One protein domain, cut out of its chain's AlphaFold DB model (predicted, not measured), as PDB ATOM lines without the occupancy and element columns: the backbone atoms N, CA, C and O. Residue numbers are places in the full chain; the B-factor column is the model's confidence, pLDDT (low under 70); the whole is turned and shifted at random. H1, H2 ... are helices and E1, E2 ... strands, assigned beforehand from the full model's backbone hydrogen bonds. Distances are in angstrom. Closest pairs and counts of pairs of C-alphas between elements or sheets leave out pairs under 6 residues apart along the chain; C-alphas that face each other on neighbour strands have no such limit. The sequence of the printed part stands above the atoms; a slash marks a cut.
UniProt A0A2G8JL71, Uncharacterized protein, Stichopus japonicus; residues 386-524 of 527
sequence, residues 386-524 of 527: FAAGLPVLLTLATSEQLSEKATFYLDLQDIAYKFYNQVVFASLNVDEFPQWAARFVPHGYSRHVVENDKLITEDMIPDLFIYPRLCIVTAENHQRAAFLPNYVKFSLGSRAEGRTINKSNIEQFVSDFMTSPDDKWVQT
ATOM      1  N   PHE A 386       3.638   7.496  -2.668       75.12
ATOM      2  CA  PHE A 386       4.499   8.597  -3.102       75.12
ATOM      3  C   PHE A 386       3.903   9.461  -4.225       75.12
ATOM      4  O   PHE A 386       4.494  10.473  -4.599       75.12
ATOM      5  N   ALA A 387       2.735   9.107  -4.776       70.00
ATOM      6  CA  ALA A 387       2.142   9.799  -5.926       70.00
ATOM      7  C   ALA A 387       1.838  11.284  -5.660       70.00
ATOM      8  O   ALA A 387       1.819  12.083  -6.596       70.00
ATOM      9  N   ALA A 388       1.629  11.650  -4.392       73.69
ATOM     10  CA  ALA A 388       1.389  13.028  -3.975       73.69
ATOM     11  C   ALA A 388       2.650  13.915  -4.021       73.69
ATOM     12  O   ALA A 388       2.530  15.128  -3.889       73.69
ATOM     13  N   GLY A 389       3.849  13.336  -4.176       80.00
ATOM     14  CA  GLY A 389       5.112  14.082  -4.104       80.00
ATOM     15  C   GLY A 389       5.420  14.643  -2.711       80.00
ATOM     16  O   GLY A 389       6.244  15.542  -2.582       80.00
ATOM     17  N   LEU A 390       4.746  14.133  -1.679       87.56
ATOM     18  CA  LEU A 390       4.954  14.497  -0.280       87.56
ATOM     19  C   LEU A 390       5.840  13.446   0.410       87.56
ATOM     20  O   LEU A 390       5.846  12.286  -0.017       87.56
ATOM     21  N   PRO A 391       6.545  13.806   1.499       91.88
ATOM     22  CA  PRO A 391       7.125  12.826   2.408       91.88
ATOM     23  C   PRO A 391       6.060  11.845   2.908       91.88
ATOM     24  O   PRO A 391       4.902  12.217   3.125       91.88
ATOM     25  N   VAL A 392       6.458  10.595   3.110       92.44
ATOM     26  CA  VAL A 392       5.580   9.529   3.592       92.44
ATOM     27  C   VAL A 392       5.990   9.157   5.006       92.44
ATOM     28  O   VAL A 392       7.111   8.697   5.216       92.44
ATOM     29  N   LEU A 393       5.077   9.311   5.963       95.88
ATOM     30  CA  LEU A 393       5.194   8.717   7.286       95.88
ATOM     31  C   LEU A 393       4.645   7.291   7.235       95.88
ATOM     32  O   LEU A 393       3.437   7.067   7.179       95.88
ATOM     33  N   LEU A 394       5.553   6.324   7.259       93.94
ATOM     34  CA  LEU A 394       5.264   4.907   7.344       93.94
ATOM     35  C   LEU A 394       5.154   4.464   8.807       93.94
ATOM     36  O   LEU A 394       6.100   4.584   9.584       93.94
ATOM     37  N   THR A 395       4.007   3.903   9.160       95.81
ATOM     38  CA  THR A 395       3.696   3.349  10.478       95.81
ATOM     39  C   THR A 395       3.796   1.834  10.429       95.81
ATOM     40  O   THR A 395       2.989   1.184   9.775       95.81
ATOM     41  N   LEU A 396       4.761   1.262  11.137       94.69
ATOM     42  CA  LEU A 396       4.909  -0.175  11.314       94.69
ATOM     43  C   LEU A 396       4.269  -0.543  12.651       94.69
ATOM     44  O   LEU A 396       4.770  -0.137  13.700       94.69
ATOM     45  N   ALA A 397       3.161  -1.272  12.629       95.25
ATOM     46  CA  ALA A 397       2.400  -1.607  13.830       95.25
ATOM     47  C   ALA A 397       1.722  -2.977  13.692       95.25
ATOM     48  O   ALA A 397       1.578  -3.487  12.581       95.25
ATOM     49  N   THR A 398       1.342  -3.585  14.817       93.62
ATOM     50  CA  THR A 398       0.625  -4.873  14.828       93.62
ATOM     51  C   THR A 398      -0.836  -4.709  14.414       93.62
ATOM     52  O   THR A 398      -1.395  -3.609  14.457       93.62
ATOM     53  N   SER A 399      -1.489  -5.821  14.079       91.62
ATOM     54  CA  SER A 399      -2.916  -5.863  13.732       91.62
ATOM     55  C   SER A 399      -3.800  -5.279  14.843       91.62
ATOM     56  O   SER A 399      -4.775  -4.581  14.573       91.62
ATOM     57  N   GLU A 400      -3.445  -5.533  16.106       92.75
ATOM     58  CA  GLU A 400      -4.151  -4.992  17.271       92.75
ATOM     59  C   GLU A 400      -4.025  -3.465  17.345       92.75
ATOM     60  O   GLU A 400      -5.023  -2.761  17.520       92.75
ATOM     61  N   GLN A 401      -2.811  -2.949  17.145       94.12
ATOM     62  CA  GLN A 401      -2.503  -1.518  17.185       94.12
ATOM     63  C   GLN A 401      -3.134  -0.744  16.021       94.12
ATOM     64  O   GLN A 401      -3.449   0.433  16.180       94.12
ATOM     65  N   LEU A 402      -3.335  -1.395  14.872       91.44
ATOM     66  CA  LEU A 402      -3.997  -0.838  13.686       91.44
ATOM     67  C   LEU A 402      -5.518  -1.060  13.673       91.44
ATOM     68  O   LEU A 402      -6.188  -0.723  12.694       91.44
ATOM     69  N   SER A 403      -6.089  -1.630  14.737       90.12
ATOM     70  CA  SER A 403      -7.537  -1.799  14.831       90.12
ATOM     71  C   SER A 403      -8.250  -0.445  14.964       90.12
ATOM     72  O   SER A 403      -7.758   0.479  15.602       90.12
ATOM     73  N   GLU A 404      -9.461  -0.328  14.411       82.56
ATOM     74  CA  GLU A 404     -10.221   0.942  14.364       82.56
ATOM     75  C   GLU A 404     -10.522   1.550  15.736       82.56
ATOM     76  O   GLU A 404     -10.827   2.734  15.845       82.56
ATOM     77  N   LYS A 405     -10.481   0.725  16.787       88.12
ATOM     78  CA  LYS A 405     -10.743   1.139  18.168       88.12
ATOM     79  C   LYS A 405      -9.464   1.337  18.978       88.12
ATOM     80  O   LYS A 405      -9.559   1.760  20.128       88.12
ATOM     81  N   ALA A 406      -8.297   1.014  18.423       93.06
ATOM     82  CA  ALA A 406      -7.036   1.225  19.108       93.06
ATOM     83  C   ALA A 406      -6.777   2.723  19.261       93.06
ATOM     84  O   ALA A 406      -6.795   3.474  18.286       93.06
ATOM     85  N   THR A 407      -6.472   3.149  20.487       94.75
ATOM     86  CA  THR A 407      -6.125   4.545  20.789       94.75
ATOM     87  C   THR A 407      -4.989   5.046  19.899       94.75
ATOM     88  O   THR A 407      -5.061   6.156  19.389       94.75
ATOM     89  N   PHE A 408      -3.983   4.202  19.641       95.44
ATOM     90  CA  PHE A 408      -2.872   4.529  18.744       95.44
ATOM     91  C   PHE A 408      -3.339   4.873  17.323       95.44
ATOM     92  O   PHE A 408      -2.899   5.874  16.761       95.44
ATOM     93  N   TYR A 409      -4.240   4.074  16.745       93.62
ATOM     94  CA  TYR A 409      -4.743   4.314  15.393       93.62
ATOM     95  C   TYR A 409      -5.618   5.571  15.321       93.62
ATOM     96  O   TYR A 409      -5.502   6.342  14.371       93.62
ATOM     97  N   LEU A 410      -6.442   5.820  16.344       93.06
ATOM     98  CA  LEU A 410      -7.242   7.044  16.440       93.06
ATOM     99  C   LEU A 410      -6.355   8.297  16.533       93.06
ATOM    100  O   LEU A 410      -6.593   9.271  15.818       93.06
ATOM    101  N   ASP A 411      -5.303   8.249  17.353       95.56
ATOM    102  CA  ASP A 411      -4.301   9.313  17.461       95.56
ATOM    103  C   ASP A 411      -3.573   9.536  16.124       95.56
ATOM    104  O   ASP A 411      -3.409  10.675  15.680       95.56
ATOM    105  N   LEU A 412      -3.164   8.453  15.454       95.50
ATOM    106  CA  LEU A 412      -2.514   8.499  14.144       95.50
ATOM    107  C   LEU A 412      -3.425   9.138  13.092       95.50
ATOM    108  O   LEU A 412      -2.971   9.991  12.332       95.50
ATOM    109  N   GLN A 413      -4.701   8.750  13.055       91.75
ATOM    110  CA  GLN A 413      -5.678   9.267  12.103       91.75
ATOM    111  C   GLN A 413      -5.922  10.768  12.303       91.75
ATOM    112  O   GLN A 413      -5.974  11.513  11.326       91.75
ATOM    113  N   ASP A 414      -6.029  11.224  13.551       91.88
ATOM    114  CA  ASP A 414      -6.221  12.639  13.866       91.88
ATOM    115  C   ASP A 414      -5.024  13.502  13.420       91.88
ATOM    116  O   ASP A 414      -5.193  14.547  12.784       91.88
ATOM    117  N   ILE A 415      -3.796  13.027  13.653       95.38
ATOM    118  CA  ILE A 415      -2.591  13.711  13.162       95.38
ATOM    119  C   ILE A 415      -2.485  13.642  11.636       95.38
ATOM    120  O   ILE A 415      -2.136  14.639  10.998       95.38
ATOM    121  N   ALA A 416      -2.844  12.513  11.029       93.00
ATOM    122  CA  ALA A 416      -2.860  12.371   9.581       93.00
ATOM    123  C   ALA A 416      -3.814  13.368   8.912       93.00
ATOM    124  O   ALA A 416      -3.478  13.953   7.883       93.00
ATOM    125  N   TYR A 417      -4.968  13.642   9.530       88.44
ATOM    126  CA  TYR A 417      -5.860  14.711   9.082       88.44
ATOM    127  C   TYR A 417      -5.205  16.089   9.172       88.44
ATOM    128  O   TYR A 417      -5.272  16.864   8.216       88.44
ATOM    129  N   LYS A 418      -4.541  16.397  10.291       91.44
ATOM    130  CA  LYS A 418      -3.866  17.687  10.493       91.44
ATOM    131  C   LYS A 418      -2.795  17.967   9.431       91.44
ATOM    132  O   LYS A 418      -2.657  19.106   8.988       91.44
ATOM    133  N   PHE A 419      -2.056  16.942   9.005       92.31
ATOM    134  CA  PHE A 419      -0.939  17.067   8.062       92.31
ATOM    135  C   PHE A 419      -1.248  16.552   6.645       92.31
ATOM    136  O   PHE A 419      -0.329  16.402   5.845       92.31
ATOM    137  N   TYR A 420      -2.520  16.347   6.292       88.44
ATOM    138  CA  TYR A 420      -2.948  15.671   5.054       88.44
ATOM    139  C   TYR A 420      -2.348  16.242   3.748       88.44
ATOM    140  O   TYR A 420      -2.083  15.511   2.790       88.44
ATOM    141  N   ASN A 421      -2.113  17.557   3.694       87.31
ATOM    142  CA  ASN A 421      -1.534  18.241   2.526       87.31
ATOM    143  C   ASN A 421      -0.008  18.419   2.596       87.31
ATOM    144  O   ASN A 421       0.574  19.014   1.696       87.31
ATOM    145  N   GLN A 422       0.633  17.925   3.656       90.75
ATOM    146  CA  GLN A 422       2.068  18.082   3.914       90.75
ATOM    147  C   GLN A 422       2.796  16.737   3.971       90.75
ATOM    148  O   GLN A 422       3.930  16.642   3.517       90.75
ATOM    149  N   VAL A 423       2.144  15.700   4.503       92.31
ATOM    150  CA  VAL A 423       2.713  14.363   4.696       92.31
ATOM    151  C   VAL A 423       1.653  13.316   4.363       92.31
ATOM    152  O   VAL A 423       0.491  13.448   4.745       92.31
ATOM    153  N   VAL A 424       2.049  12.259   3.656       90.88
ATOM    154  CA  VAL A 424       1.203  11.076   3.450       90.88
ATOM    155  C   VAL A 424       1.423  10.114   4.606       90.88
ATOM    156  O   VAL A 424       2.554   9.708   4.857       90.88
ATOM    157  N   PHE A 425       0.359   9.714   5.294       94.00
ATOM    158  CA  PHE A 425       0.449   8.698   6.338       94.00
ATOM    159  C   PHE A 425       0.085   7.350   5.738       94.00
ATOM    160  O   PHE A 425      -0.954   7.196   5.092       94.00
ATOM    161  N   ALA A 426       0.947   6.367   5.960       91.88
ATOM    162  CA  ALA A 426       0.736   5.000   5.529       91.88
ATOM    163  C   ALA A 426       0.958   4.046   6.701       91.88
ATOM    164  O   ALA A 426       1.834   4.282   7.532       91.88
ATOM    165  N   SER A 427       0.191   2.964   6.772       91.81
ATOM    166  CA  SER A 427       0.382   1.903   7.763       91.81
ATOM    167  C   SER A 427       0.766   0.591   7.094       91.81
ATOM    168  O   SER A 427       0.229   0.246   6.045       91.81
ATOM    169  N   LEU A 428       1.662  -0.152   7.730       90.06
ATOM    170  CA  LEU A 428       2.086  -1.487   7.341       90.06
ATOM    171  C   LEU A 428       1.917  -2.414   8.544       90.06
ATOM    172  O   LEU A 428       2.506  -2.185   9.606       90.06
ATOM    173  N   ASN A 429       1.106  -3.455   8.358       89.62
ATOM    174  CA  ASN A 429       0.890  -4.478   9.365       89.62
ATOM    175  C   ASN A 429       2.122  -5.386   9.460       89.62
ATOM    176  O   ASN A 429       2.475  -6.105   8.523       89.62
ATOM    177  N   VAL A 430       2.797  -5.353  10.601       90.69
ATOM    178  CA  VAL A 430       4.045  -6.105  10.812       90.69
ATOM    179  C   VAL A 430       3.799  -7.596  11.002       90.69
ATOM    180  O   VAL A 430       4.720  -8.381  10.797       90.69
ATOM    181  N   ASP A 431       2.566  -7.984  11.336       88.00
ATOM    182  CA  ASP A 431       2.161  -9.388  11.405       88.00
ATOM    183  C   ASP A 431       2.039  -9.987   9.990       88.00
ATOM    184  O   ASP A 431       2.314 -11.169   9.786       88.00
ATOM    185  N   GLU A 432       1.692  -9.159   8.996       81.12
ATOM    186  CA  GLU A 432       1.621  -9.537   7.575       81.12
ATOM    187  C   GLU A 432       2.989  -9.468   6.884       81.12
ATOM    188  O   GLU A 432       3.319 -10.324   6.060       81.12
ATOM    189  N   PHE A 433       3.814  -8.475   7.233       82.31
ATOM    190  CA  PHE A 433       5.112  -8.222   6.594       82.31
ATOM    191  C   PHE A 433       6.302  -8.250   7.578       82.31
ATOM    192  O   PHE A 433       7.128  -7.326   7.574       82.31
ATOM    193  N   PRO A 434       6.476  -9.308   8.395       82.31
ATOM    194  CA  PRO A 434       7.454  -9.313   9.488       82.31
ATOM    195  C   PRO A 434       8.902  -9.206   8.995       82.31
ATOM    196  O   PRO A 434       9.725  -8.528   9.605       82.31
ATOM    197  N   GLN A 435       9.218  -9.835   7.858       81.00
ATOM    198  CA  GLN A 435      10.566  -9.815   7.276       81.00
ATOM    199  C   GLN A 435      10.941  -8.439   6.722       81.00
ATOM    200  O   GLN A 435      12.076  -7.995   6.886       81.00
ATOM    201  N   TRP A 436       9.990  -7.761   6.074       81.06
ATOM    202  CA  TRP A 436      10.210  -6.412   5.561       81.06
ATOM    203  C   TRP A 436      10.398  -5.438   6.725       81.06
ATOM    204  O   TRP A 436      11.394  -4.720   6.780       81.06
ATOM    205  N   ALA A 437       9.500  -5.502   7.712       85.81
ATOM    206  CA  ALA A 437       9.550  -4.653   8.892       85.81
ATOM    207  C   ALA A 437      10.866  -4.821   9.672       85.81
ATOM    208  O   ALA A 437      11.478  -3.827  10.061       85.81
ATOM    209  N   ALA A 438      11.348  -6.054   9.855       84.31
ATOM    210  CA  ALA A 438      12.606  -6.325  10.552       84.31
ATOM    211  C   ALA A 438      13.852  -5.804   9.810       84.31
ATOM    212  O   ALA A 438      14.850  -5.484  10.450       84.31
ATOM    213  N   ARG A 439      13.805  -5.702   8.476       85.38
ATOM    214  CA  ARG A 439      14.918  -5.203   7.647       85.38
ATOM    215  C   ARG A 439      14.897  -3.695   7.440       85.38
ATOM    216  O   ARG A 439      15.925  -3.115   7.100       85.38
ATOM    217  N   PHE A 440      13.746  -3.056   7.630       87.94
ATOM    218  CA  PHE A 440      13.633  -1.606   7.550       87.94
ATOM    219  C   PHE A 440      14.144  -0.962   8.847       87.94
ATOM    220  O   PHE A 440      13.386  -0.592   9.751       87.94
ATOM    221  N   VAL A 441      15.473  -0.911   8.954       90.06
ATOM    222  CA  VAL A 441      16.230  -0.407  10.104       90.06
ATOM    223  C   VAL A 441      17.432   0.435   9.648       90.06
ATOM    224  O   VAL A 441      17.866   0.331   8.493       90.06
ATOM    225  N   PRO A 442      17.984   1.278  10.537       90.94
ATOM    226  CA  PRO A 442      19.211   2.029  10.294       90.94
ATOM    227  C   PRO A 442      20.410   1.154   9.933       90.94
ATOM    228  O   PRO A 442      20.571   0.052  10.456       90.94
ATOM    229  N   HIS A 443      21.286   1.683   9.083       89.75
ATOM    230  CA  HIS A 443      22.486   1.013   8.605       89.75
ATOM    231  C   HIS A 443      23.374   0.531   9.762       89.75
ATOM    232  O   HIS A 443      23.750   1.314  10.632       89.75
ATOM    233  N   GLY A 444      23.726  -0.757   9.754       87.62
ATOM    234  CA  GLY A 444      24.555  -1.386  10.785       87.62
ATOM    235  C   GLY A 444      23.771  -1.910  11.992       87.62
ATOM    236  O   GLY A 444      24.363  -2.561  12.857       87.62
ATOM    237  N   TYR A 445      22.454  -1.693  12.063       89.88
ATOM    238  CA  TYR A 445      21.633  -2.193  13.162       89.88
ATOM    239  C   TYR A 445      21.656  -3.720  13.273       89.88
ATOM    240  O   TYR A 445      21.855  -4.243  14.368       89.88
ATOM    241  N   SER A 446      21.531  -4.449  12.162       88.25
ATOM    242  CA  SER A 446      21.570  -5.916  12.150       88.25
ATOM    243  C   SER A 446      22.910  -6.450  12.641       88.25
ATOM    244  O   SER A 446      22.961  -7.457  13.345       88.25
ATOM    245  N   ARG A 447      24.007  -5.748  12.340       89.38
ATOM    246  CA  ARG A 447      25.319  -6.086  12.898       89.38
ATOM    247  C   ARG A 447      25.315  -5.957  14.420       89.38
ATOM    248  O   ARG A 447      25.776  -6.871  15.095       89.38
ATOM    249  N   HIS A 448      24.753  -4.878  14.962       89.81
ATOM    250  CA  HIS A 448      24.628  -4.714  16.409       89.81
ATOM    251  C   HIS A 448      23.719  -5.762  17.054       89.81
ATOM    252  O   HIS A 448      24.022  -6.207  18.157       89.81
ATOM    253  N   VAL A 449      22.655  -6.200  16.375       90.19
ATOM    254  CA  VAL A 449      21.822  -7.323  16.836       90.19
ATOM    255  C   VAL A 449      22.675  -8.585  16.986       90.19
ATOM    256  O   VAL A 449      22.672  -9.190  18.051       90.19
ATOM    257  N   VAL A 450      23.466  -8.934  15.968       91.31
ATOM    258  CA  VAL A 450      24.347 -10.117  15.999       91.31
ATOM    259  C   VAL A 450      25.438  -9.990  17.069       91.31
ATOM    260  O   VAL A 450      25.704 -10.937  17.802       91.31
ATOM    261  N   GLU A 451      26.064  -8.818  17.194       92.56
ATOM    262  CA  GLU A 451      27.104  -8.563  18.204       92.56
ATOM    263  C   GLU A 451      26.571  -8.677  19.642       92.56
ATOM    264  O   GLU A 451      27.324  -9.034  20.550       92.56
ATOM    265  N   ASN A 452      25.278  -8.406  19.852       91.69
ATOM    266  CA  ASN A 452      24.618  -8.435  21.157       91.69
ATOM    267  C   ASN A 452      23.670  -9.634  21.335       91.69
ATOM    268  O   ASN A 452      22.896  -9.640  22.287       91.69
ATOM    269  N   ASP A 453      23.753 -10.662  20.484       92.88
ATOM    270  CA  ASP A 453      22.856 -11.832  20.480       92.88
ATOM    271  C   ASP A 453      22.727 -12.503  21.860       92.88
ATOM    272  O   ASP A 453      21.642 -12.864  22.297       92.88
ATOM    273  N   LYS A 454      23.821 -12.543  22.630       92.81
ATOM    274  CA  LYS A 454      23.844 -13.102  23.995       92.81
ATOM    275  C   LYS A 454      22.991 -12.340  25.015       92.81
ATOM    276  O   LYS A 454      22.712 -12.880  26.082       92.81
ATOM    277  N   LEU A 455      22.679 -11.075  24.744       90.94
ATOM    278  CA  LEU A 455      21.845 -10.231  25.601       90.94
ATOM    279  C   LEU A 455      20.365 -10.315  25.208       90.94
ATOM    280  O   LEU A 455      19.514  -9.867  25.973       90.94
ATOM    281  N   ILE A 456      20.067 -10.860  24.027       92.12
ATOM    282  CA  ILE A 456      18.712 -10.992  23.507       92.12
ATOM    283  C   ILE A 456      18.080 -12.237  24.126       92.12
ATOM    284  O   ILE A 456      18.637 -13.333  24.082       92.12
ATOM    285  N   THR A 457      16.899 -12.064  24.710       92.81
ATOM    286  CA  THR A 457      16.098 -13.149  25.289       92.81
ATOM    287  C   THR A 457      14.691 -13.129  24.692       92.81
ATOM    288  O   THR A 457      14.362 -12.254  23.892       92.81
ATOM    289  N   GLU A 458      13.837 -14.089  25.061       89.00
ATOM    290  CA  GLU A 458      12.430 -14.068  24.631       89.00
ATOM    291  C   GLU A 458      11.688 -12.802  25.094       89.00
ATOM    292  O   GLU A 458      10.832 -12.300  24.358       89.00
ATOM    293  N   ASP A 459      12.065 -12.267  26.262       91.38
ATOM    294  CA  ASP A 459      11.450 -11.090  26.883       91.38
ATOM    295  C   ASP A 459      12.139  -9.775  26.505       91.38
ATOM    296  O   ASP A 459      11.478  -8.740  26.426       91.38
ATOM    297  N   MET A 460      13.454  -9.799  26.263       93.94
ATOM    298  CA  MET A 460      14.255  -8.617  25.939       93.94
ATOM    299  C   MET A 460      14.750  -8.697  24.502       93.94
ATOM    300  O   MET A 460      15.713  -9.404  24.198       93.94
ATOM    301  N   ILE A 461      14.110  -7.936  23.618       93.69
ATOM    302  CA  ILE A 461      14.419  -7.923  22.186       93.69
ATOM    303  C   ILE A 461      14.985  -6.562  21.761       93.69
ATOM    304  O   ILE A 461      14.787  -5.568  22.465       93.69
ATOM    305  N   PRO A 462      15.699  -6.483  20.621       93.06
ATOM    306  CA  PRO A 462      16.169  -5.211  20.081       93.06
ATOM    307  C   PRO A 462      15.037  -4.183  19.984       93.06
ATOM    308  O   PRO A 462      13.967  -4.496  19.470       93.06
ATOM    309  N   ASP A 463      15.283  -2.955  20.440       90.94
ATOM    310  CA  ASP A 463      14.252  -1.919  20.590       90.94
ATOM    311  C   ASP A 463      13.509  -1.627  19.271       90.94
ATOM    312  O   ASP A 463      12.279  -1.579  19.232       90.94
ATOM    313  N   LEU A 464      14.224  -1.562  18.140       91.38
ATOM    314  CA  LEU A 464      13.597  -1.397  16.821       91.38
ATOM    315  C   LEU A 464      12.812  -2.629  16.333       91.38
ATOM    316  O   LEU A 464      12.254  -2.584  15.247       91.38
ATOM    317  N   PHE A 465      12.728  -3.721  17.086       91.38
ATOM    318  CA  PHE A 465      11.807  -4.831  16.807       91.38
ATOM    319  C   PHE A 465      10.549  -4.782  17.688       91.38
ATOM    320  O   PHE A 465       9.715  -5.683  17.615       91.38
ATOM    321  N   ILE A 466      10.382  -3.710  18.473       92.94
ATOM    322  CA  ILE A 466       9.205  -3.426  19.298       92.94
ATOM    323  C   ILE A 466       8.350  -2.347  18.623       92.94
ATOM    324  O   ILE A 466       8.842  -1.271  18.266       92.94
ATOM    325  N   TYR A 467       7.056  -2.633  18.478       94.00
ATOM    326  CA  TYR A 467       6.085  -1.838  17.722       94.00
ATOM    327  C   TYR A 467       5.098  -1.080  18.634       94.00
ATOM    328  O   TYR A 467       4.815  -1.559  19.738       94.00
ATOM    329  N   PRO A 468       4.562   0.083  18.200       95.62
ATOM    330  CA  PRO A 468       4.650   0.638  16.848       95.62
ATOM    331  C   PRO A 468       5.967   1.378  16.587       95.62
ATOM    332  O   PRO A 468       6.636   1.818  17.513       95.62
ATOM    333  N   ARG A 469       6.349   1.536  15.319       94.25
ATOM    334  CA  ARG A 469       7.478   2.371  14.880       94.25
ATOM    335  C   ARG A 469       7.023   3.281  13.759       94.25
ATOM    336  O   ARG A 469       6.284   2.836  12.885       94.25
ATOM    337  N   LEU A 470       7.485   4.525  13.757       95.38
ATOM    338  CA  LEU A 470       7.210   5.456  12.665       95.38
ATOM    339  C   LEU A 470       8.499   5.761  11.928       95.38
ATOM    340  O   LEU A 470       9.548   5.935  12.546       95.38
ATOM    341  N   CYS A 471       8.409   5.849  10.611       93.62
ATOM    342  CA  CYS A 471       9.519   6.243   9.770       93.62
ATOM    343  C   CYS A 471       9.044   7.287   8.768       93.62
ATOM    344  O   CYS A 471       7.971   7.114   8.205       93.62
ATOM    345  N   ILE A 472       9.818   8.334   8.503       93.44
ATOM    346  CA  ILE A 472       9.539   9.244   7.384       93.44
ATOM    347  C   ILE A 472      10.525   8.952   6.261       93.44
ATOM    348  O   ILE A 472      11.730   8.904   6.498       93.44
ATOM    349  N   VAL A 473      10.001   8.753   5.053       90.50
ATOM    350  CA  VAL A 473      10.749   8.471   3.820       90.50
ATOM    351  C   VAL A 473      10.309   9.409   2.698       90.50
ATOM    352  O   VAL A 473       9.209   9.961   2.726       90.50
ATOM    353  N   THR A 474      11.154   9.587   1.681       85.12
ATOM    354  CA  THR A 474      10.804  10.334   0.458       85.12
ATOM    355  C   THR A 474      11.028   9.479  -0.775       85.12
ATOM    356  O   THR A 474      11.939   8.660  -0.789       85.12
ATOM    357  N   ALA A 475      10.240   9.715  -1.825       74.19
ATOM    358  CA  ALA A 475      10.313   8.964  -3.081       74.19
ATOM    359  C   ALA A 475      11.707   8.984  -3.737       74.19
ATOM    360  O   ALA A 475      12.106   8.042  -4.413       74.19
ATOM    361  N   GLU A 476      12.436  10.087  -3.556       69.12
ATOM    362  CA  GLU A 476      13.728  10.332  -4.201       69.12
ATOM    363  C   GLU A 476      14.901   9.725  -3.421       69.12
ATOM    364  O   GLU A 476      16.007   9.616  -3.948       69.12
ATOM    365  N   ASN A 477      14.682   9.326  -2.163       70.44
ATOM    366  CA  ASN A 477      15.739   8.826  -1.295       70.44
ATOM    367  C   ASN A 477      15.206   7.772  -0.321       70.44
ATOM    368  O   ASN A 477      14.969   8.046   0.854       70.44
ATOM    369  N   HIS A 478      15.044   6.545  -0.820       69.75
ATOM    370  CA  HIS A 478      14.676   5.388   0.006       69.75
ATOM    371  C   HIS A 478      15.834   4.872   0.868       69.75
ATOM    372  O   HIS A 478      15.599   4.090   1.782       69.75
ATOM    373  N   GLN A 479      17.058   5.346   0.615       79.12
ATOM    374  CA  GLN A 479      18.258   4.945   1.354       79.12
ATOM    375  C   GLN A 479      18.393   5.650   2.697       79.12
ATOM    376  O   GLN A 479      19.340   5.397   3.450       79.12
ATOM    377  N   ARG A 480      17.497   6.601   2.976       87.94
ATOM    378  CA  ARG A 480      17.462   7.352   4.218       87.94
ATOM    379  C   ARG A 480      16.042   7.427   4.749       87.94
ATOM    380  O   ARG A 480      15.090   7.624   4.001       87.94
ATOM    381  N   ALA A 481      15.923   7.319   6.063       91.12
ATOM    382  CA  ALA A 481      14.670   7.497   6.775       91.12
ATOM    383  C   ALA A 481      14.907   8.255   8.084       91.12
ATOM    384  O   ALA A 481      15.964   8.122   8.704       91.12
ATOM    385  N   ALA A 482      13.926   9.045   8.511       93.06
ATOM    386  CA  ALA A 482      13.853   9.518   9.891       93.06
ATOM    387  C   ALA A 482      13.076   8.489  10.715       93.06
ATOM    388  O   ALA A 482      12.041   8.025  10.249       93.06
ATOM    389  N   PHE A 483      13.535   8.139  11.918       92.56
ATOM    390  CA  PHE A 483      12.929   7.086  12.743       92.56
ATOM    391  C   PHE A 483      12.355   7.630  14.059       92.56
ATOM    392  O   PHE A 483      12.968   8.474  14.716       92.56
ATOM    393  N   LEU A 484      11.207   7.083  14.465       93.12
ATOM    394  CA  LEU A 484      10.642   7.174  15.807       93.12
ATOM    395  C   LEU A 484      10.387   5.746  16.336       93.12
ATOM    396  O   LEU A 484       9.555   5.028  15.770       93.12
ATOM    397  N   PRO A 485      11.063   5.319  17.417       89.19
ATOM    398  CA  PRO A 485      12.045   6.073  18.207       89.19
ATOM    399  C   PRO A 485      13.311   6.413  17.407       89.19
ATOM    400  O   PRO A 485      13.639   5.751  16.423       89.19
ATOM    401  N   ASN A 486      14.044   7.432  17.857       82.56
ATOM    402  CA  ASN A 486      15.332   7.761  17.259       82.56
ATOM    403  C   ASN A 486      16.360   6.655  17.561       82.56
ATOM    404  O   ASN A 486      16.521   6.228  18.705       82.56
ATOM    405  N   TYR A 487      17.097   6.241  16.536       73.06
ATOM    406  CA  TYR A 487      18.214   5.320  16.651       73.06
ATOM    407  C   TYR A 487      19.508   6.067  16.990       73.06
ATOM    408  O   TYR A 487      20.339   6.351  16.133       73.06
ATOM    409  N   VAL A 488      19.686   6.394  18.270       74.06
ATOM    410  CA  VAL A 488      20.951   6.978  18.752       74.06
ATOM    411  C   VAL A 488      21.937   5.884  19.180       74.06
ATOM    412  O   VAL A 488      23.145   6.031  19.016       74.06
ATOM    413  N   LYS A 489      21.439   4.768  19.733       79.62
ATOM    414  CA  LYS A 489      22.255   3.634  20.186       79.62
ATOM    415  C   LYS A 489      21.434   2.343  20.211       79.62
ATOM    416  O   LYS A 489      20.236   2.380  20.487       79.62
ATOM    417  N   PHE A 490      22.092   1.202  19.983       86.00
ATOM    418  CA  PHE A 490      21.492  -0.111  20.223       86.00
ATOM    419  C   PHE A 490      21.019  -0.232  21.678       86.00
ATOM    420  O   PHE A 490      21.768   0.052  22.616       86.00
ATOM    421  N   SER A 491      19.773  -0.654  21.845       90.44
ATOM    422  CA  SER A 491      19.146  -0.905  23.137       90.44
ATOM    423  C   SER A 491      18.183  -2.083  23.019       90.44
ATOM    424  O   SER A 491      17.756  -2.447  21.920       90.44
ATOM    425  N   LEU A 492      17.890  -2.697  24.160       91.50
ATOM    426  CA  LEU A 492      16.891  -3.750  24.288       91.50
ATOM    427  C   LEU A 492      15.674  -3.176  25.004       91.50
ATOM    428  O   LEU A 492      15.828  -2.357  25.912       91.50
ATOM    429  N   GLY A 493      14.491  -3.638  24.626       91.31
ATOM    430  CA  GLY A 493      13.249  -3.314  25.313       91.31
ATOM    431  C   GLY A 493      12.442  -4.565  25.636       91.31
ATOM    432  O   GLY A 493      12.691  -5.645  25.092       91.31
ATOM    433  N   SER A 494      11.473  -4.397  26.532       92.25
ATOM    434  CA  SER A 494      10.567  -5.465  26.945       92.25
ATOM    435  C   SER A 494       9.539  -5.753  25.852       92.25
ATOM    436  O   SER A 494       8.767  -4.883  25.445       92.25
ATOM    437  N   ARG A 495       9.493  -7.007  25.402       88.31
ATOM    438  CA  ARG A 495       8.489  -7.489  24.449       88.31
ATOM    439  C   ARG A 495       7.080  -7.460  25.039       88.31
ATOM    440  O   ARG A 495       6.134  -7.178  24.312       88.31
ATOM    441  N   ALA A 496       6.959  -7.752  26.335       88.00
ATOM    442  CA  ALA A 496       5.681  -7.818  27.041       88.00
ATOM    443  C   ALA A 496       5.077  -6.429  27.291       88.00
ATOM    444  O   ALA A 496       3.864  -6.266  27.204       88.00
ATOM    445  N   GLU A 497       5.913  -5.427  27.581       87.62
ATOM    446  CA  GLU A 497       5.453  -4.041  27.753       87.62
ATOM    447  C   GLU A 497       5.119  -3.385  26.407       87.62
ATOM    448  O   GLU A 497       4.235  -2.529  26.330       87.62
ATOM    449  N   GLY A 498       5.799  -3.806  25.336       87.38
ATOM    450  CA  GLY A 498       5.623  -3.240  24.005       87.38
ATOM    451  C   GLY A 498       6.103  -1.789  23.929       87.38
ATOM    452  O   GLY A 498       6.879  -1.317  24.760       87.38
ATOM    453  N   ARG A 499       5.649  -1.054  22.906       91.75
ATOM    454  CA  ARG A 499       5.902   0.386  22.791       91.75
ATOM    455  C   ARG A 499       4.593   1.154  22.785       91.75
ATOM    456  O   ARG A 499       3.639   0.788  22.105       91.75
ATOM    457  N   THR A 500       4.570   2.273  23.501       91.75
ATOM    458  CA  THR A 500       3.494   3.262  23.410       91.75
ATOM    459  C   THR A 500       4.007   4.512  22.703       91.75
ATOM    460  O   THR A 500       5.003   5.103  23.114       91.75
ATOM    461  N   ILE A 501       3.317   4.916  21.640       94.00
ATOM    462  CA  ILE A 501       3.487   6.202  20.958       94.00
ATOM    463  C   ILE A 501       2.117   6.877  21.009       94.00
ATOM    464  O   ILE A 501       1.140   6.283  20.567       94.00
ATOM    465  N   ASN A 502       2.026   8.075  21.579       94.44
ATOM    466  CA  ASN A 502       0.767   8.823  21.661       94.44
ATOM    467  C   ASN A 502       0.720   9.960  20.633       94.44
ATOM    468  O   ASN A 502       1.740  10.312  20.035       94.44
ATOM    469  N   LYS A 503      -0.448  10.589  20.487       96.25
ATOM    470  CA  LYS A 503      -0.672  11.752  19.616       96.25
ATOM    471  C   LYS A 503       0.434  12.815  19.659       96.25
ATOM    472  O   LYS A 503       0.909  13.240  18.608       96.25
ATOM    473  N   SER A 504       0.873  13.225  20.852       97.06
ATOM    474  CA  SER A 504       1.903  14.263  21.010       97.06
ATOM    475  C   SER A 504       3.259  13.814  20.466       97.06
ATOM    476  O   SER A 504       3.969  14.623  19.872       97.06
ATOM    477  N   ASN A 505       3.609  12.532  20.615       96.19
ATOM    478  CA  ASN A 505       4.837  11.988  20.042       96.19
ATOM    479  C   ASN A 505       4.807  12.026  18.506       96.19
ATOM    480  O   ASN A 505       5.794  12.429  17.895       96.19
ATOM    481  N   ILE A 506       3.681  11.634  17.895       97.31
ATOM    482  CA  ILE A 506       3.501  11.636  16.431       97.31
ATOM    483  C   ILE A 506       3.581  13.069  15.897       97.31
ATOM    484  O   ILE A 506       4.324  13.350  14.960       97.31
ATOM    485  N   GLU A 507       2.842  13.986  16.522       97.50
ATOM    486  CA  GLU A 507       2.781  15.389  16.120       97.50
ATOM    487  C   GLU A 507       4.145  16.077  16.201       97.50
ATOM    488  O   GLU A 507       4.538  16.769  15.258       97.50
ATOM    489  N   GLN A 508       4.879  15.864  17.298       96.69
ATOM    490  CA  GLN A 508       6.217  16.423  17.464       96.69
ATOM    491  C   GLN A 508       7.174  15.861  16.415       96.69
ATOM    492  O   GLN A 508       7.912  16.619  15.800       96.69
ATOM    493  N   PHE A 509       7.139  14.548  16.174       96.19
ATOM    494  CA  PHE A 509       8.008  13.904  15.193       96.19
ATOM    495  C   PHE A 509       7.798  14.457  13.779       96.19
ATOM    496  O   PHE A 509       8.768  14.793  13.099       96.19
ATOM    497  N   VAL A 510       6.540  14.618  13.361       96.25
ATOM    498  CA  VAL A 510       6.200  15.215  12.062       96.25
ATOM    499  C   VAL A 510       6.628  16.680  12.012       96.25
ATOM    500  O   VAL A 510       7.278  17.093  11.057       96.25
ATOM    501  N   SER A 511       6.316  17.466  13.044       96.12
ATOM    502  CA  SER A 511       6.636  18.900  13.078       96.12
ATOM    503  C   SER A 511       8.145  19.159  13.059       96.12
ATOM    504  O   SER A 511       8.617  20.022  12.318       96.12
ATOM    505  N   ASP A 512       8.911  18.379  13.825       94.06
ATOM    506  CA  ASP A 512      10.374  18.426  13.851       94.06
ATOM    507  C   ASP A 512      10.964  18.115  12.479       94.06
ATOM    508  O   ASP A 512      11.854  18.823  12.011       94.06
ATOM    509  N   PHE A 513      10.465  17.057  11.834       93.50
ATOM    510  CA  PHE A 513      10.908  16.678  10.501       93.50
ATOM    511  C   PHE A 513      10.599  17.776   9.482       93.50
ATOM    512  O   PHE A 513      11.472  18.134   8.703       93.50
ATOM    513  N   MET A 514       9.397  18.355   9.510       93.31
ATOM    514  CA  MET A 514       9.020  19.427   8.582       93.31
ATOM    515  C   MET A 514       9.815  20.721   8.804       93.31
ATOM    516  O   MET A 514       9.971  21.504   7.870       93.31
ATOM    517  N   THR A 515      10.321  20.949  10.019       94.12
ATOM    518  CA  THR A 515      11.129  22.133  10.354       94.12
ATOM    519  C   THR A 515      12.586  21.970   9.918       94.12
ATOM    520  O   THR A 515      13.143  22.886   9.315       94.12
ATOM    521  N   SER A 516      13.186  20.806  10.190       90.94
ATOM    522  CA  SER A 516      14.590  20.510   9.870       90.94
ATOM    523  C   SER A 516      14.752  19.074   9.347       90.94
ATOM    524  O   SER A 516      15.224  18.208  10.090       90.94
ATOM    525  N   PRO A 517      14.388  18.787   8.081       85.94
ATOM    526  CA  PRO A 517      14.455  17.430   7.532       85.94
ATOM    527  C   PRO A 517      15.879  16.862   7.524       85.94
ATOM    528  O   PRO A 517      16.089  15.693   7.854       85.94
ATOM    529  N   ASP A 518      16.862  17.702   7.181       84.75
ATOM    530  CA  ASP A 518      18.254  17.293   6.964       84.75
ATOM    531  C   ASP A 518      18.917  16.702   8.216       84.75
ATOM    532  O   ASP A 518      19.705  15.762   8.113       84.75
ATOM    533  N   ASP A 519      18.521  17.178   9.399       85.38
ATOM    534  CA  ASP A 519      19.065  16.741  10.689       85.38
ATOM    535  C   ASP A 519      18.491  15.398  11.165       85.38
ATOM    536  O   ASP A 519      18.946  14.834  12.163       85.38
ATOM    537  N   LYS A 520      17.444  14.893  10.500       85.00
ATOM    538  CA  LYS A 520      16.690  13.710  10.943       85.00
ATOM    539  C   LYS A 520      16.985  12.464  10.113       85.00
ATOM    540  O   LYS A 520      16.577  11.373  10.510       85.00
ATOM    541  N   TRP A 521      17.675  12.600   8.981       88.31
ATOM    542  CA  TRP A 521      17.950  11.485   8.081       88.31
ATOM    543  C   TRP A 521      18.997  10.520   8.634       88.31
ATOM    544  O   TRP A 521      20.125  10.904   8.934       88.31
ATOM    545  N   VAL A 522      18.654   9.234   8.645       88.62
ATOM    546  CA  VAL A 522      19.579   8.137   8.941       88.62
ATOM    547  C   VAL A 522      19.609   7.184   7.755       88.62
ATOM    548  O   VAL A 522      18.566   6.875   7.183       88.62
ATOM    549  N   GLN A 523      20.799   6.717   7.371       89.44
ATOM    550  CA  GLN A 523      20.947   5.730   6.301       89.44
ATOM    551  C   GLN A 523      20.292   4.400   6.698       89.44
ATOM    552  O   GLN A 523      20.431   3.979   7.843       89.44
ATOM    553  N   THR A 524      19.600   3.731   5.779       86.00
ATOM    554  CA  THR A 524      18.939   2.431   5.992       86.00
ATOM    555  C   THR A 524      19.814   1.259   5.525       86.00
ATOM    556  O   THR A 524      20.687   1.439   4.679       86.00
TER     557      THR A 524
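AT A GLANCE: This is residues 386 to 524 of the 527 residues of an uncharacterized protein of Stichopus japonicus (UniProt A0A2G8JL71). A strongly twisted sheet of four strands, in the order E2, E1, E4, E5, has two helices, H1 and H4, packed over one face. Beyond the sheet, toward one end of the longest axis, the helix H3 and a small antiparallel pair of strands, E3 and E6, make a second, smaller part; H2 and the short H5 only graze the large sheet. The printed part has 139 residues, with five named helices and six named strands in the order E1, H1, E2, H2, H3, E3, E4, E5, E6, H4, H5. The large sheet is mixed, with E2 and E1 parallel and the other neighbours antiparallel, and the class is mixed, helices and strands. The whole is compact, with a radius of gyration of the C-alphas of 14.8 A and spans of 46 by 34 by 25 A.

HOW THE PARTS SIT: Begin at E1, residues 392 to 397, an inner strand of the large sheet. Beside it runs the edge strand E2, residues 424 to 429, parallel at 24 degrees; look at N 395 and O 426, 2.7 A apart and within hydrogen-bond range. E4, residues 469 to 474, is the antiparallel neighbour of E1 at 156 degrees, with N 394 and O 471 at 2.7 A. E5, residues 477 to 484, is the other edge strand and forms a hairpin with E4; N 472 and O 482 are 2.8 A apart. E5 bends by 58 degrees at residue 480, and its residues 480 to 481 pair antiparallel with residues 522 to 523. Now look to H1, residues 407 to 418: E1, H1 and E2 form a strand-helix-strand unit, two parallel neighbour strands with a helix between, and its crossover is right-handed. H1 lies over E2 and E1 at a height over the sheet of 10.3 A and runs along the strands, at 9 degrees to E2 on the local plane. H4, residues 503 to 515, is on the same face, which gives two layers, helices on one face of a sheet; it lies over E4 at a height of 9.8 A. With its residues 503 to 507 alone H4 touches H1, the same way at a steep tilt of 35.2 degrees, only just past shallow; the closest C-alphas are those of Asp 411 and Lys 503, 4.9 A apart. H5, residues 517 to 520, is close to H4 but not clearly touching it, with the C-alphas of Phe 513 and Lys 520 at 6.5 A. H2, residues 434 to 439, grazes the sheet with its residues 434 to 438. H3, residues 445 to 451, is not on the sheet and is only just apart from H2, the closest C-alphas being 8.1 A apart. E3, residues 460 to 462, and E6, residues 492 to 494, are antiparallel neighbours at 132 degrees, with N 493 and O 461 at 2.9 A. In H1, H2, H3 and H4 every O i to N i+4 pair is within hydrogen-bond range; H5 is too short for such a pair.

IN THESE COORDINATES: Find C-alpha 392 at (5.580, 9.529, 3.592), where E1 begins its 15.5 A. H1 covers 16.8 A and E2 16.6 A; H2 covers 8.7 A and H3 9.8 A. E4 measures 16.8 A, and E5, the longest strand, 17.9 A, ending at C-alpha 484 at (10.642, 7.174, 15.807). E3 and E6 measure 7.0 A and 7.1 A. H4, the longest helix, runs 18.2 A from C-alpha 503 at (-0.672, 11.752, 19.616), and H5 covers 5.5 A.

THE WHOLE: The two C-alphas farthest apart are those of Asn 421 and Lys 454, at 45.7 A. The printed part has no cut, and no link is long. The mean pLDDT of the printed part is 89.6; residues 476 and 478 are under 70.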